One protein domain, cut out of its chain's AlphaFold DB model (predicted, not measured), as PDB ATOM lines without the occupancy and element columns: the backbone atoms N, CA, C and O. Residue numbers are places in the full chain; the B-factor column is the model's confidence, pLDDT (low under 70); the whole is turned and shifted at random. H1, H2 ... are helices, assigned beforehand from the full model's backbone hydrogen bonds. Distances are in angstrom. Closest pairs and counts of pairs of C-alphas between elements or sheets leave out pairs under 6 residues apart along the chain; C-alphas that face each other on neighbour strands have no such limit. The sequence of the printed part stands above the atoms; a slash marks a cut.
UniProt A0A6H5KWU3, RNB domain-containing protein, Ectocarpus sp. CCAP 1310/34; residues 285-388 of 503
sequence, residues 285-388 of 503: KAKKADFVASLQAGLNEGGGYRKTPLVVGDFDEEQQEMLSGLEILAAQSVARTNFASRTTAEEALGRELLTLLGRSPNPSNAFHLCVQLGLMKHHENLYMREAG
ATOM      1  N   LYS A 285     -35.495 -24.704 -47.846       89.56
ATOM      2  CA  LYS A 285     -35.390 -23.331 -47.337       89.56
ATOM      3  C   LYS A 285     -35.131 -23.294 -45.827       89.56
ATOM      4  O   LYS A 285     -34.303 -22.501 -45.382       89.56
ATOM      5  N   ALA A 286     -35.800 -24.152 -45.057       91.94
ATOM      6  CA  ALA A 286     -35.617 -24.287 -43.616       91.94
ATOM      7  C   ALA A 286     -34.200 -24.769 -43.282       91.94
ATOM      8  O   ALA A 286     -33.509 -24.115 -42.510       91.94
ATOM      9  N   LYS A 287     -33.709 -25.816 -43.959       93.25
ATOM     10  CA  LYS A 287     -32.324 -26.292 -43.799       93.25
ATOM     11  C   LYS A 287     -31.289 -25.198 -44.066       93.25
ATOM     12  O   LYS A 287     -30.343 -25.049 -43.296       93.25
ATOM     13  N   LYS A 288     -31.470 -24.404 -45.130       93.25
ATOM     14  CA  LYS A 288     -30.592 -23.257 -45.420       93.25
ATOM     15  C   LYS A 288     -30.657 -22.196 -44.321       93.25
ATOM     16  O   LYS A 288     -29.621 -21.656 -43.938       93.25
ATOM     17  N   ALA A 289     -31.848 -21.898 -43.803       93.69
ATOM     18  CA  ALA A 289     -32.016 -20.951 -42.704       93.69
ATOM     19  C   ALA A 289     -31.327 -21.440 -41.418       93.69
ATOM     20  O   ALA A 289     -30.604 -20.664 -40.792       93.69
ATOM     21  N   ASP A 290     -31.474 -22.720 -41.075       95.19
ATOM     22  CA  ASP A 290     -30.828 -23.345 -39.916       95.19
ATOM     23  C   ASP A 290     -29.299 -23.323 -40.042       95.19
ATOM     24  O   ASP A 290     -28.591 -22.992 -39.087       95.19
ATOM     25  N   PHE A 291     -28.773 -23.601 -41.240       96.31
ATOM     26  CA  PHE A 291     -27.344 -23.497 -41.532       96.31
ATOM     27  C   PHE A 291     -26.816 -22.077 -41.298       96.31
ATOM     28  O   PHE A 291     -25.849 -21.874 -40.562       96.31
ATOM     29  N   VAL A 292     -27.487 -21.075 -41.870       96.12
ATOM     30  CA  VAL A 292     -27.127 -19.658 -41.712       96.12
ATOM     31  C   VAL A 292     -27.200 -19.235 -40.243       96.12
ATOM     32  O   VAL A 292     -26.280 -18.577 -39.751       96.12
ATOM     33  N   ALA A 293     -28.243 -19.655 -39.524       95.56
ATOM     34  CA  ALA A 293     -28.409 -19.383 -38.100       95.56
ATOM     35  C   ALA A 293     -27.285 -20.016 -37.263       95.56
ATOM     36  O   ALA A 293     -26.739 -19.357 -36.379       95.56
ATOM     37  N   SER A 294     -26.877 -21.248 -37.579       94.69
ATOM     38  CA  SER A 294     -25.750 -21.932 -36.932       94.69
ATOM     39  C   SER A 294     -24.426 -21.185 -37.132       94.69
ATOM     40  O   SER A 294     -23.667 -20.968 -36.179       94.69
ATOM     41  N   LEU A 295     -24.156 -20.709 -38.354       95.50
ATOM     42  CA  LEU A 295     -22.972 -19.892 -38.626       95.50
ATOM     43  C   LEU A 295     -23.007 -18.572 -37.842       95.50
ATOM     44  O   LEU A 295     -22.010 -18.206 -37.218       95.50
ATOM     45  N   GLN A 296     -24.148 -17.875 -37.831       94.62
ATOM     46  CA  GLN A 296     -24.320 -16.619 -37.093       94.62
ATOM     47  C   GLN A 296     -24.180 -16.803 -35.580       94.62
ATOM     48  O   GLN A 296     -23.512 -15.997 -34.934       94.62
ATOM     49  N   ALA A 297     -24.756 -17.866 -35.015       92.94
ATOM     50  CA  ALA A 297     -24.631 -18.189 -33.597       92.94
ATOM     51  C   ALA A 297     -23.157 -18.347 -33.200       92.94
ATOM     52  O   ALA A 297     -22.691 -17.667 -32.285       92.94
ATOM     53  N   GLY A 298     -22.391 -19.134 -33.967       92.00
ATOM     54  CA  GLY A 298     -20.959 -19.313 -33.719       92.00
ATOM     55  C   GLY A 298     -20.151 -18.012 -33.814       92.00
ATOM     56  O   GLY A 298     -19.206 -17.817 -33.051       92.00
ATOM     57  N   LEU A 299     -20.516 -17.105 -34.726       93.25
ATOM     58  CA  LEU A 299     -19.879 -15.787 -34.847       93.25
ATOM     59  C   LEU A 299     -20.211 -14.864 -33.668       93.25
ATOM     60  O   LEU A 299     -19.341 -14.137 -33.184       93.25
ATOM     61  N   ASN A 300     -21.457 -14.889 -33.196       91.88
ATOM     62  CA  ASN A 300     -21.917 -14.054 -32.088       91.88
ATOM     63  C   ASN A 300     -21.264 -14.463 -30.761       91.88
ATOM     64  O   ASN A 300     -20.865 -13.598 -29.982       91.88
ATOM     65  N   GLU A 301     -21.080 -15.765 -30.524       88.94
ATOM     66  CA  GLU A 301     -20.454 -16.291 -29.304       88.94
ATOM     67  C   GLU A 301     -19.024 -15.791 -29.055       88.94
ATOM     68  O   GLU A 301     -18.589 -15.718 -27.899       88.94
ATOM     69  N   GLY A 302     -18.272 -15.473 -30.112       79.00
ATOM     70  CA  GLY A 302     -16.903 -14.959 -30.019       79.00
ATOM     71  C   GLY A 302     -16.747 -13.498 -30.439       79.00
ATOM     72  O   GLY A 302     -15.632 -13.067 -30.716       79.00
ATOM     73  N   GLY A 303     -17.836 -12.720 -30.466       84.00
ATOM     74  CA  GLY A 303     -17.765 -11.274 -30.710       84.00
ATOM     75  C   GLY A 303     -17.379 -10.904 -32.145       84.00
ATOM     76  O   GLY A 303     -16.656  -9.935 -32.361       84.00
ATOM     77  N   GLY A 304     -17.841 -11.684 -33.126       86.69
ATOM     78  CA  GLY A 304     -17.575 -11.478 -34.551       86.69
ATOM     79  C   GLY A 304     -16.573 -12.463 -35.153       86.69
ATOM     80  O   GLY A 304     -16.387 -12.452 -36.366       86.69
ATOM     81  N   TYR A 305     -15.974 -13.331 -34.339       90.38
ATOM     82  CA  TYR A 305     -15.147 -14.464 -34.757       90.38
ATOM     83  C   TYR A 305     -15.622 -15.714 -34.024       90.38
ATOM     84  O   TYR A 305     -16.048 -15.626 -32.875       90.38
ATOM     85  N   ARG A 306     -15.537 -16.892 -34.644       90.38
ATOM     86  CA  ARG A 306     -15.763 -18.143 -33.916       90.38
ATOM     87  C   ARG A 306     -14.613 -18.380 -32.935       90.38
ATOM     88  O   ARG A 306     -13.448 -18.228 -33.290       90.38
ATOM     89  N   LYS A 307     -14.939 -18.815 -31.713       88.06
ATOM     90  CA  LYS A 307     -13.939 -19.261 -30.721       88.06
ATOM     91  C   LYS A 307     -13.236 -20.545 -31.158       88.06
ATOM     92  O   LYS A 307     -12.030 -20.679 -30.982       88.06
ATOM     93  N   THR A 308     -14.009 -21.465 -31.730       89.50
ATOM     94  CA  THR A 308     -13.522 -22.729 -32.284       89.50
ATOM     95  C   THR A 308     -13.665 -22.686 -33.803       89.50
ATOM     96  O   THR A 308     -14.775 -22.394 -34.275       89.50
ATOM     97  N   PRO A 309     -12.592 -22.974 -34.565       92.50
ATOM     98  CA  PRO A 309     -12.659 -23.061 -36.019       92.50
ATOM     99  C   PRO A 309     -13.775 -23.990 -36.491       92.50
ATOM    100  O   PRO A 309     -14.064 -25.007 -35.858       92.50
ATOM    101  N   LEU A 310     -14.410 -23.619 -37.599       94.12
ATOM    102  CA  LEU A 310     -15.436 -24.432 -38.235       94.12
ATOM    103  C   LEU A 310     -14.829 -25.742 -38.762       94.12
ATOM    104  O   LEU A 310     -13.815 -25.718 -39.458       94.12
ATOM    105  N   VAL A 311     -15.470 -26.874 -38.473       93.75
ATOM    106  CA  VAL A 311     -15.110 -28.175 -39.048       93.75
ATOM    107  C   VAL A 311     -16.055 -28.448 -40.215       93.75
ATOM    108  O   VAL A 311     -17.234 -28.711 -40.018       93.75
ATOM    109  N   VAL A 312     -15.544 -28.353 -41.446       92.12
ATOM    110  CA  VAL A 312     -16.359 -28.467 -42.673       92.12
ATOM    111  C   VAL A 312     -17.050 -29.833 -42.785       92.12
ATOM    112  O   VAL A 312     -18.179 -29.908 -43.253       92.12
ATOM    113  N   GLY A 313     -16.418 -30.900 -42.288       91.75
ATOM    114  CA  GLY A 313     -16.971 -32.259 -42.325       91.75
ATOM    115  C   GLY A 313     -18.222 -32.489 -41.467       91.75
ATOM    116  O   GLY A 313     -18.864 -33.522 -41.634       91.75
ATOM    117  N   ASP A 314     -18.585 -31.552 -40.587       92.19
ATOM    118  CA  ASP A 314     -19.791 -31.651 -39.747       92.19
ATOM    119  C   ASP A 314     -21.077 -31.246 -40.498       92.19
ATOM    120  O   ASP A 314     -22.181 -31.386 -39.969       92.19
ATOM    121  N   PHE A 315     -20.939 -30.725 -41.718       94.69
ATOM    122  CA  PHE A 315     -22.029 -30.208 -42.543       94.69
ATOM    123  C   PHE A 315     -22.416 -31.187 -43.657       94.69
ATOM    124  O   PHE A 315     -21.637 -32.072 -44.014       94.69
ATOM    125  N   ASP A 316     -23.617 -31.037 -44.218       94.75
ATOM    126  CA  ASP A 316     -24.040 -31.829 -45.380       94.75
ATOM    127  C   ASP A 316     -23.330 -31.394 -46.680       94.75
ATOM    128  O   ASP A 316     -22.626 -30.387 -46.718       94.75
ATOM    129  N   GLU A 317     -23.483 -32.178 -47.748       93.94
ATOM    130  CA  GLU A 317     -22.783 -31.962 -49.024       93.94
ATOM    131  C   GLU A 317     -23.063 -30.572 -49.626       93.94
ATOM    132  O   GLU A 317     -22.129 -29.874 -50.016       93.94
ATOM    133  N   GLU A 318     -24.318 -30.106 -49.609       92.19
ATOM    134  CA  GLU A 318     -24.698 -28.786 -50.142       92.19
ATOM    135  C   GLU A 318     -24.066 -27.647 -49.321       92.19
ATOM    136  O   GLU A 318     -23.563 -26.658 -49.862       92.19
ATOM    137  N   GLN A 319     -24.049 -27.784 -47.995       94.81
ATOM    138  CA  GLN A 319     -23.414 -26.822 -47.096       94.81
ATOM    139  C   GLN A 319     -21.890 -26.796 -47.274       94.81
ATOM    140  O   GLN A 319     -21.288 -25.719 -47.276       94.81
ATOM    141  N   GLN A 320     -21.259 -27.958 -47.455       95.25
ATOM    142  CA  GLN A 320     -19.828 -28.057 -47.749       95.25
ATOM    143  C   GLN A 320     -19.483 -27.375 -49.077       95.25
ATOM    144  O   GLN A 320     -18.502 -26.632 -49.141       95.25
ATOM    145  N   GLU A 321     -20.311 -27.541 -50.111       93.94
ATOM    146  CA  GLU A 321     -20.152 -26.840 -51.389       93.94
ATOM    147  C   GLU A 321     -20.277 -25.316 -51.238       93.94
ATOM    148  O   GLU A 321     -19.477 -24.575 -51.812       93.94
ATOM    149  N   MET A 322     -21.215 -24.823 -50.419       95.25
ATOM    150  CA  MET A 322     -21.321 -23.389 -50.115       95.25
ATOM    151  C   MET A 322     -20.070 -22.841 -49.416       95.25
ATOM    152  O   MET A 322     -19.609 -21.744 -49.748       95.25
ATOM    153  N   LEU A 323     -19.508 -23.588 -48.461       96.44
ATOM    154  CA  LEU A 323     -18.276 -23.208 -47.761       96.44
ATOM    155  C   LEU A 323     -17.062 -23.247 -48.701       96.44
ATOM    156  O   LEU A 323     -16.276 -22.303 -48.712       96.44
ATOM    157  N   SER A 324     -16.949 -24.276 -49.543       93.12
ATOM    158  CA  SER A 324     -15.919 -24.367 -50.587       93.12
ATOM    159  C   SER A 324     -16.010 -23.190 -51.565       93.12
ATOM    160  O   SER A 324     -15.029 -22.487 -51.816       93.12
ATOM    161  N   GLY A 325     -17.222 -22.879 -52.033       93.12
ATOM    162  CA  GLY A 325     -17.503 -21.720 -52.875       93.12
ATOM    163  C   GLY A 325     -17.106 -20.390 -52.234       93.12
ATOM    164  O   GLY A 325     -16.612 -19.487 -52.917       93.12
ATOM    165  N   LEU A 326     -17.277 -20.265 -50.915       95.31
ATOM    166  CA  LEU A 326     -16.823 -19.108 -50.146       95.31
ATOM    167  C   LEU A 326     -15.288 -18.999 -50.136       95.31
ATOM    168  O   LEU A 326     -14.768 -17.901 -50.339       95.31
ATOM    169  N   GLU A 327     -14.562 -20.106 -49.948       92.56
ATOM    170  CA  GLU A 327     -13.092 -20.120 -49.983       92.56
ATOM    171  C   GLU A 327     -12.531 -19.772 -51.368       92.56
ATOM    172  O   GLU A 327     -11.587 -18.981 -51.476       92.56
ATOM    173  N   ILE A 328     -13.142 -20.304 -52.430       89.94
ATOM    174  CA  ILE A 328     -12.791 -19.980 -53.820       89.94
ATOM    175  C   ILE A 328     -12.988 -18.483 -54.067       89.94
ATOM    176  O   ILE A 328     -12.090 -17.800 -54.566       89.94
ATOM    177  N   LEU A 329     -14.141 -17.944 -53.662       91.75
ATOM    178  CA  LEU A 329     -14.435 -16.521 -53.791       91.75
ATOM    179  C   LEU A 329     -13.463 -15.656 -52.969       91.75
ATOM    180  O   LEU A 329     -13.079 -14.578 -53.419       91.75
ATOM    181  N   ALA A 330     -13.039 -16.113 -51.788       92.94
ATOM    182  CA  ALA A 330     -12.071 -15.419 -50.940       92.94
ATOM    183  C   ALA A 330     -10.678 -15.318 -51.586       92.94
ATOM    184  O   ALA A 330     -10.061 -14.248 -51.553       92.94
ATOM    185  N   ALA A 331     -10.200 -16.396 -52.217       89.44
ATOM    186  CA  ALA A 331      -8.903 -16.423 -52.900       89.44
ATOM    187  C   ALA A 331      -8.820 -15.394 -54.046       89.44
ATOM    188  O   ALA A 331      -7.763 -14.822 -54.297       89.44
ATOM    189  N   GLN A 332      -9.950 -15.057 -54.675       87.25
ATOM    190  CA  GLN A 332     -10.009 -14.041 -55.733       87.25
ATOM    191  C   GLN A 332      -9.778 -12.606 -55.247       87.25
ATOM    192  O   GLN A 332      -9.625 -11.702 -56.067       87.25
ATOM    193  N   SER A 333      -9.737 -12.355 -53.935       84.62
ATOM    194  CA  SER A 333      -9.490 -11.004 -53.408       84.62
ATOM    195  C   SER A 333      -8.106 -10.455 -53.770       84.62
ATOM    196  O   SER A 333      -7.907  -9.240 -53.743       84.62
ATOM    197  N   VAL A 334      -7.172 -11.329 -54.157       81.69
ATOM    198  CA  VAL A 334      -5.823 -10.958 -54.599       81.69
ATOM    199  C   VAL A 334      -5.581 -11.153 -56.095       81.69
ATOM    200  O   VAL A 334      -4.502 -10.790 -56.576       81.69
ATOM    201  N   ALA A 335      -6.573 -11.660 -56.834       73.31
ATOM    202  CA  ALA A 335      -6.458 -11.927 -58.261       73.31
ATOM    203  C   ALA A 335      -6.166 -10.625 -59.026       73.31
ATOM    204  O   ALA A 335      -6.982  -9.703 -59.083       73.31
ATOM    205  N   ARG A 336      -4.966 -10.525 -59.612       57.75
ATOM    206  CA  ARG A 336      -4.506  -9.323 -60.341       57.75
ATOM    207  C   ARG A 336      -4.977  -9.274 -61.789       57.75
ATOM    208  O   ARG A 336      -4.833  -8.249 -62.454       57.75
ATOM    209  N   THR A 337      -5.512 -10.374 -62.299       51.69
ATOM    210  CA  THR A 337      -5.950 -10.480 -63.686       51.69
ATOM    211  C   THR A 337      -7.465 -10.439 -63.773       51.69
ATOM    212  O   THR A 337      -8.141 -11.276 -63.186       51.69
ATOM    213  N   ASN A 338      -7.983  -9.554 -64.633       46.72
ATOM    214  CA  ASN A 338      -9.305  -9.666 -65.266       46.72
ATOM    215  C   ASN A 338      -9.373 -10.910 -66.178       46.72
ATOM    216  O   ASN A 338      -9.865 -10.838 -67.306       46.72
ATOM    217  N   PHE A 339      -8.831 -12.054 -65.747       45.34
ATOM    218  CA  PHE A 339      -9.216 -13.306 -66.357       45.34
ATOM    219  C   PHE A 339     -10.686 -13.425 -66.005       45.34
ATOM    220  O   PHE A 339     -11.043 -13.505 -64.833       45.34
ATOM    221  N   ALA A 340     -11.545 -13.279 -67.009       42.28
ATOM    222  CA  ALA A 340     -12.967 -13.497 -66.859       42.28
ATOM    223  C   ALA A 340     -13.155 -14.983 -66.526       42.28
ATOM    224  O   ALA A 340     -13.471 -15.786 -67.404       42.28
ATOM    225  N   SER A 341     -12.889 -15.353 -65.270       49.50
ATOM    226  CA  SER A 341     -13.353 -16.594 -64.692       49.50
ATOM    227  C   SER A 341     -14.856 -16.512 -64.856       49.50
ATOM    228  O   SER A 341     -15.513 -15.611 -64.326       49.50
ATOM    229  N   ARG A 342     -15.402 -17.362 -65.723       50.69
ATOM    230  CA  ARG A 342     -16.838 -17.599 -65.691       50.69
ATOM    231  C   ARG A 342     -17.123 -17.990 -64.255       50.69
ATOM    232  O   ARG A 342     -16.483 -18.925 -63.787       50.69
ATOM    233  N   THR A 343     -18.031 -17.273 -63.601       61.34
ATOM    234  CA  THR A 343     -18.460 -17.608 -62.245       61.34
ATOM    235  C   THR A 343     -18.765 -19.095 -62.226       61.34
ATOM    236  O   THR A 343     -19.654 -19.546 -62.958       61.34
ATOM    237  N   THR A 344     -17.950 -19.869 -61.512       77.56
ATOM    238  CA  THR A 344     -18.189 -21.304 -61.388       77.56
ATOM    239  C   THR A 344     -19.491 -21.498 -60.609       77.56
ATOM    240  O   THR A 344     -19.968 -20.583 -59.931       77.56
ATOM    241  N   ALA A 345     -20.112 -22.673 -60.727       85.69
ATOM    242  CA  ALA A 345     -21.296 -22.980 -59.924       85.69
ATOM    243  C   ALA A 345     -20.994 -22.821 -58.419       85.69
ATOM    244  O   ALA A 345     -21.787 -22.236 -57.690       85.69
ATOM    245  N   GLU A 346     -19.795 -23.222 -57.997       83.31
ATOM    246  CA  GLU A 346     -19.298 -23.091 -56.625       83.31
ATOM    247  C   GLU A 346     -19.164 -21.622 -56.193       83.31
ATOM    248  O   GLU A 346     -19.626 -21.238 -55.121       83.31
ATOM    249  N   GLU A 347     -18.617 -20.742 -57.041       86.44
ATOM    250  CA  GLU A 347     -18.548 -19.306 -56.730       86.44
ATOM    251  C   GLU A 347     -19.938 -18.687 -56.524       86.44
ATOM    252  O   GLU A 347     -20.105 -17.784 -55.698       86.44
ATOM    253  N   ALA A 348     -20.942 -19.142 -57.279       91.75
ATOM    254  CA  ALA A 348     -22.313 -18.670 -57.115       91.75
ATOM    255  C   ALA A 348     -22.877 -19.060 -55.740       91.75
ATOM    256  O   ALA A 348     -23.507 -18.219 -55.097       91.75
ATOM    257  N   LEU A 349     -22.570 -20.268 -55.257       93.81
ATOM    258  CA  LEU A 349     -22.941 -20.732 -53.917       93.81
ATOM    259  C   LEU A 349     -22.266 -19.903 -52.813       93.81
ATOM    260  O   LEU A 349     -22.927 -19.477 -51.867       93.81
ATOM    261  N   GLY A 350     -20.980 -19.567 -52.960       94.38
ATOM    262  CA  GLY A 350     -20.288 -18.678 -52.016       94.38
ATOM    263  C   GLY A 350     -20.907 -17.271 -51.951       94.38
ATOM    264  O   GLY A 350     -21.044 -16.674 -50.879       94.38
ATOM    265  N   ARG A 351     -21.342 -16.735 -53.100       95.19
ATOM    266  CA  ARG A 351     -22.071 -15.453 -53.182       95.19
ATOM    267  C   ARG A 351     -23.474 -15.542 -52.582       95.19
ATOM    268  O   ARG A 351     -23.912 -14.584 -51.938       95.19
ATOM    269  N   GLU A 352     -24.169 -16.658 -52.787       95.38
ATOM    270  CA  GLU A 352     -25.461 -16.945 -52.158       95.38
ATOM    271  C   GLU A 352     -25.316 -16.947 -50.635       95.38
ATOM    272  O   GLU A 352     -26.026 -16.197 -49.967       95.38
ATOM    273  N   LEU A 353     -24.332 -17.669 -50.092       96.44
ATOM    274  CA  LEU A 353     -24.069 -17.728 -48.654       96.44
ATOM    275  C   LEU A 353     -23.814 -16.340 -48.047       96.44
ATOM    276  O   LEU A 353     -24.387 -15.996 -47.010       96.44
ATOM    277  N   LEU A 354     -23.007 -15.499 -48.705       96.88
ATOM    278  CA  LEU A 354     -22.801 -14.113 -48.264       96.88
ATOM    279  C   LEU A 354     -24.106 -13.316 -48.244       96.88
ATOM    280  O   LEU A 354     -24.359 -12.585 -47.286       96.88
ATOM    281  N   THR A 355     -24.934 -13.477 -49.274       96.38
ATOM    282  CA  THR A 355     -26.225 -12.789 -49.387       96.38
ATOM    283  C   THR A 355     -27.181 -13.232 -48.279       96.38
ATOM    284  O   THR A 355     -27.800 -12.383 -47.639       96.38
ATOM    285  N   LEU A 356     -27.248 -14.537 -47.994       95.12
ATOM    286  CA  LEU A 356     -28.047 -15.101 -46.901       95.12
ATOM    287  C   LEU A 356     -27.596 -14.582 -45.527       95.12
ATOM    288  O   LEU A 356     -28.422 -14.339 -44.653       95.12
ATOM    289  N   LEU A 357     -26.296 -14.337 -45.355       95.19
ATOM    290  CA  LEU A 357     -25.722 -13.728 -44.152       95.19
ATOM    291  C   LEU A 357     -25.839 -12.193 -44.113       95.19
ATOM    292  O   LEU A 357     -25.284 -11.566 -43.208       95.19
ATOM    293  N   GLY A 358     -26.523 -11.571 -45.080       94.88
ATOM    294  CA  GLY A 358     -26.718 -10.120 -45.146       94.88
ATOM    295  C   GLY A 358     -25.457  -9.333 -45.520       94.88
ATOM    296  O   GLY A 358     -25.334  -8.156 -45.186       94.88
ATOM    297  N   ARG A 359     -24.493  -9.970 -46.193       94.94
ATOM    298  CA  ARG A 359     -23.216  -9.370 -46.603       94.94
ATOM    299  C   ARG A 359     -23.186  -9.147 -48.110       94.94
ATOM    300  O   ARG A 359     -23.739  -9.916 -48.887       94.94
ATOM    301  N   SER A 360     -22.484  -8.098 -48.544       96.06
ATOM    302  CA  SER A 360     -22.269  -7.865 -49.977       96.06
ATOM    303  C   SER A 360     -21.448  -9.023 -50.579       96.06
ATOM    304  O   SER A 360     -20.392  -9.340 -50.017       96.06
ATOM    305  N   PRO A 361     -21.889  -9.643 -51.695       94.88
ATOM    306  CA  PRO A 361     -21.284 -10.856 -52.249       94.88
ATOM    307  C   PRO A 361     -20.021 -10.542 -53.065       94.88
ATOM    308  O   PRO A 361     -20.026 -10.607 -54.295       94.88
ATOM    309  N   ASN A 362     -18.937 -10.160 -52.390       92.69
ATOM    310  CA  ASN A 362     -17.656  -9.808 -53.005       92.69
ATOM    311  C   ASN A 362     -16.475 -10.579 -52.371       92.69
ATOM    312  O   ASN A 362     -16.593 -11.016 -51.222       92.69
ATOM    313  N   PRO A 363     -15.337 -10.720 -53.084       93.12
ATOM    314  CA  PRO A 363     -14.174 -11.474 -52.605       93.12
ATOM    315  C   PRO A 363     -13.624 -11.031 -51.245       93.12
ATOM    316  O   PRO A 363     -13.254 -11.864 -50.424       93.12
ATOM    317  N   SER A 364     -13.598  -9.726 -50.964       93.62
ATOM    318  CA  SER A 364     -13.082  -9.207 -49.690       93.62
ATOM    319  C   SER A 364     -13.956  -9.629 -48.507       93.62
ATOM    320  O   SER A 364     -13.445 -10.080 -47.484       93.62
ATOM    321  N   ASN A 365     -15.279  -9.551 -48.660       95.81
ATOM    322  CA  ASN A 365     -16.217 -10.025 -47.645       95.81
ATOM    323  C   ASN A 365     -16.192 -11.548 -47.491       95.81
ATOM    324  O   ASN A 365     -16.376 -12.028 -46.372       95.81
ATOM    325  N   ALA A 366     -15.951 -12.286 -48.579       95.94
ATOM    326  CA  ALA A 366     -15.744 -13.730 -48.526       95.94
ATOM    327  C   ALA A 366     -14.528 -14.070 -47.662       95.94
ATOM    328  O   ALA A 366     -14.658 -14.812 -46.694       95.94
ATOM    329  N   PHE A 367     -13.382 -13.434 -47.931       95.88
ATOM    330  CA  PHE A 367     -12.164 -13.630 -47.146       95.88
ATOM    331  C   PHE A 367     -12.366 -13.276 -45.672       95.88
ATOM    332  O   PHE A 367     -12.045 -14.077 -44.795       95.88
ATOM    333  N   HIS A 368     -12.971 -12.123 -45.380       95.44
ATOM    334  CA  HIS A 368     -13.265 -11.739 -44.000       95.44
ATOM    335  C   HIS A 368     -14.154 -12.772 -43.301       95.44
ATOM    336  O   HIS A 368     -13.884 -13.123 -42.155       95.44
ATOM    337  N   LEU A 369     -15.185 -13.286 -43.977       96.81
ATOM    338  CA  LEU A 369     -16.042 -14.323 -43.413       96.81
ATOM    339  C   LEU A 369     -15.278 -15.638 -43.195       96.81
ATOM    340  O   LEU A 369     -15.415 -16.222 -42.125       96.81
ATOM    341  N   CYS A 370     -14.430 -16.076 -44.132       96.62
ATOM    342  CA  CYS A 370     -13.575 -17.255 -43.951       96.62
ATOM    343  C   CYS A 370     -12.678 -17.127 -42.712       96.62
ATOM    344  O   CYS A 370     -12.581 -18.071 -41.928       96.62
ATOM    345  N   VAL A 371     -12.065 -15.958 -42.493       96.31
ATOM    346  CA  VAL A 371     -11.251 -15.699 -41.292       96.31
ATOM    347  C   VAL A 371     -12.115 -15.719 -40.030       96.31
ATOM    348  O   VAL A 371     -11.739 -16.324 -39.031       96.31
ATOM    349  N   GLN A 372     -13.299 -15.105 -40.072       96.19
ATOM    350  CA  GLN A 372     -14.234 -15.092 -38.945       96.19
ATOM    351  C   GLN A 372     -14.756 -16.485 -38.577       96.19
ATOM    352  O   GLN A 372     -14.951 -16.776 -37.398       96.19
ATOM    353  N   LEU A 373     -14.953 -17.357 -39.564       96.31
ATOM    354  CA  LEU A 373     -15.351 -18.751 -39.364       96.31
ATOM    355  C   LEU A 373     -14.172 -19.660 -38.971       96.31
ATOM    356  O   LEU A 373     -14.394 -20.803 -38.579       96.31
ATOM    357  N   GLY A 374     -12.932 -19.169 -39.045       95.12
ATOM    358  CA  GLY A 374     -11.727 -19.957 -38.778       95.12
ATOM    359  C   GLY A 374     -11.344 -20.926 -39.903       95.12
ATOM    360  O   GLY A 374     -10.523 -21.806 -39.676       95.12
ATOM    361  N   LEU A 375     -11.913 -20.759 -41.101       94.69
ATOM    362  CA  LEU A 375     -11.557 -21.525 -42.305       94.69
ATOM    363  C   LEU A 375     -10.214 -21.072 -42.894       94.69
ATOM    364  O   LEU A 375      -9.481 -21.848 -43.499       94.69
ATOM    365  N   MET A 376      -9.881 -19.794 -42.702       93.56
ATOM    366  CA  MET A 376      -8.623 -19.199 -43.146       93.56
ATOM    367  C   MET A 376      -7.956 -18.437 -42.008       93.56
ATOM    368  O   MET A 376      -8.618 -17.904 -41.115       93.56
ATOM    369  N   LYS A 377      -6.626 -18.343 -42.050       91.44
ATOM    370  CA  LYS A 377      -5.877 -17.493 -41.123       91.44
ATOM    371  C   LYS A 377      -5.981 -16.029 -41.544       91.44
ATOM    372  O   LYS A 377      -6.136 -15.708 -42.717       91.44
ATOM    373  N   HIS A 378      -5.805 -15.117 -40.589       90.56
ATOM    374  CA  HIS A 378      -5.786 -13.676 -40.870       90.56
ATOM    375  C   HIS A 378      -4.704 -13.275 -41.894       90.56
ATOM    376  O   HIS A 378      -4.909 -12.377 -42.703       90.56
ATOM    377  N   HIS A 379      -3.565 -13.974 -41.878       89.88
ATOM    378  CA  HIS A 379      -2.451 -13.790 -42.813       89.88
ATOM    379  C   HIS A 379      -2.339 -14.955 -43.806       89.88
ATOM    380  O   HIS A 379      -1.240 -15.359 -44.171       89.88
ATOM    381  N   GLU A 380      -3.470 -15.550 -44.199       90.19
ATOM    382  CA  GLU A 380      -3.479 -16.598 -45.221       90.19
ATOM    383  C   GLU A 380      -2.856 -16.079 -46.527       90.19
ATOM    384  O   GLU A 380      -3.196 -14.994 -47.005       90.19
ATOM    385  N   ASN A 381      -1.961 -16.862 -47.134       89.50
ATOM    386  CA  ASN A 381      -1.389 -16.511 -48.428       89.50
ATOM    387  C   ASN A 381      -2.396 -16.827 -49.544       89.50
ATOM    388  O   ASN A 381      -2.459 -17.941 -50.068       89.50
ATOM    389  N   LEU A 382      -3.197 -15.827 -49.904       89.06
ATOM    390  CA  LEU A 382      -4.254 -15.981 -50.900       89.06
ATOM    391  C   LEU A 382      -3.719 -16.200 -52.320       89.06
ATOM    392  O   LEU A 382      -4.397 -16.847 -53.108       89.06
ATOM    393  N   TYR A 383      -2.496 -15.755 -52.631       86.81
ATOM    394  CA  TYR A 383      -1.872 -16.008 -53.935       86.81
ATOM    395  C   TYR A 383      -1.569 -17.494 -54.135       86.81
ATOM    396  O   TYR A 383      -1.758 -18.029 -55.224       86.81
ATOM    397  N   MET A 384      -1.146 -18.178 -53.069       86.69
ATOM    398  CA  MET A 384      -0.919 -19.626 -53.094       86.69
ATOM    399  C   MET A 384      -2.218 -20.397 -53.343       86.69
ATOM    400  O   MET A 384      -2.236 -21.343 -54.130       86.69
ATOM    401  N   ARG A 385      -3.312 -19.968 -52.699       84.31
ATOM    402  CA  ARG A 385      -4.643 -20.564 -52.884       84.31
ATOM    403  C   ARG A 385      -5.210 -20.292 -54.271       84.31
ATOM    404  O   ARG A 385      -5.687 -21.221 -54.909       84.31
ATOM    405  N   GLU A 386      -5.120 -19.052 -54.746       83.44
ATOM    406  CA  GLU A 386      -5.547 -18.667 -56.098       83.44
ATOM    407  C   GLU A 386      -4.811 -19.491 -57.164       83.44
ATOM    408  O   GLU A 386      -5.422 -19.982 -58.108       83.44
ATOM    409  N   ALA A 387      -3.504 -19.698 -56.984       83.00
ATOM    410  CA  ALA A 387      -2.689 -20.507 -57.882       83.00
ATOM    411  C   ALA A 387      -2.963 -22.023 -57.780       83.00
ATOM    412  O   ALA A 387      -2.389 -22.788 -58.555       83.00
ATOM    413  N   GLY A 388      -3.806 -22.467 -56.838       82.69
ATOM    414  CA  GLY A 388      -4.114 -23.881 -56.622       82.69
ATOM    415  C   GLY A 388      -2.890 -24.702 -56.215       82.69
ATOM    416  O   GLY A 388      -2.773 -25.868 -56.595       82.69
TER     417      GLY A 388
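AT A GLANCE: This is residues 285 to 388 of the 503 residues of the protein "RNB domain-containing protein" of Ectocarpus sp. CCAP 1310/34 (UniProt A0A6H5KWU3). Look for a small knot of crossed helices, with H2 running through the middle, H3 crossing it and H4 packing on its later part. H1 closes off one end of this core, and the short H5 packs on H2 toward the other end. The printed part has 104 residues with five named helices, H1 to H5 in chain order, and no named strand: all helix. It is compact, with a radius of gyration of the C-alphas of 13.2 A and spans of 37 by 30 by 25 A.

HOW THE PARTS SIT: Start at H2, residues 317 to 334. H3, residues 345 to 356, touches it about perpendicular at 87 degrees; the closest C-alphas, Leu 326 and Gly 350, are 4.0 A apart. H4, residues 363 to 373, touches H2 at a steep tilt of 56 degrees, opposite ways, closest at C-alphas Ala 330 and Phe 367, 4.2 A. H5, residues 382 to 386, touches H2 with closest C-alphas Ala 331 and Leu 382, 5.1 A. H1, residues 285 to 301, touches H4 with residues 295 to 299 alone, closest at C-alphas Leu 299 and Gln 372, 7.0 A. H1 and H5 are apart. Every O i to N i+4 pair is within hydrogen-bond range in H1, H3, H4 and H5, and 12 of 14 in H2.

IN THESE COORDINATES: Find C-alpha 285 at (-35.390, -23.331, -47.337); from there H1 runs 24.5 A. H2 begins at C-alpha 317, (-22.783, -31.962, -49.024), and runs 27.6 A; H3 runs 16.7 A and H4 15.2 A. H5 ends at C-alpha 386, (-5.547, -18.667, -56.098).

THE WHOLE: The C-alphas of Glu 301 and Phe 339 are the farthest apart, 38.8 A. The printed part has no cut. The link from H1 to H2, residues 302 to 316, is long. Residues 336 to 343 have pLDDT under 70.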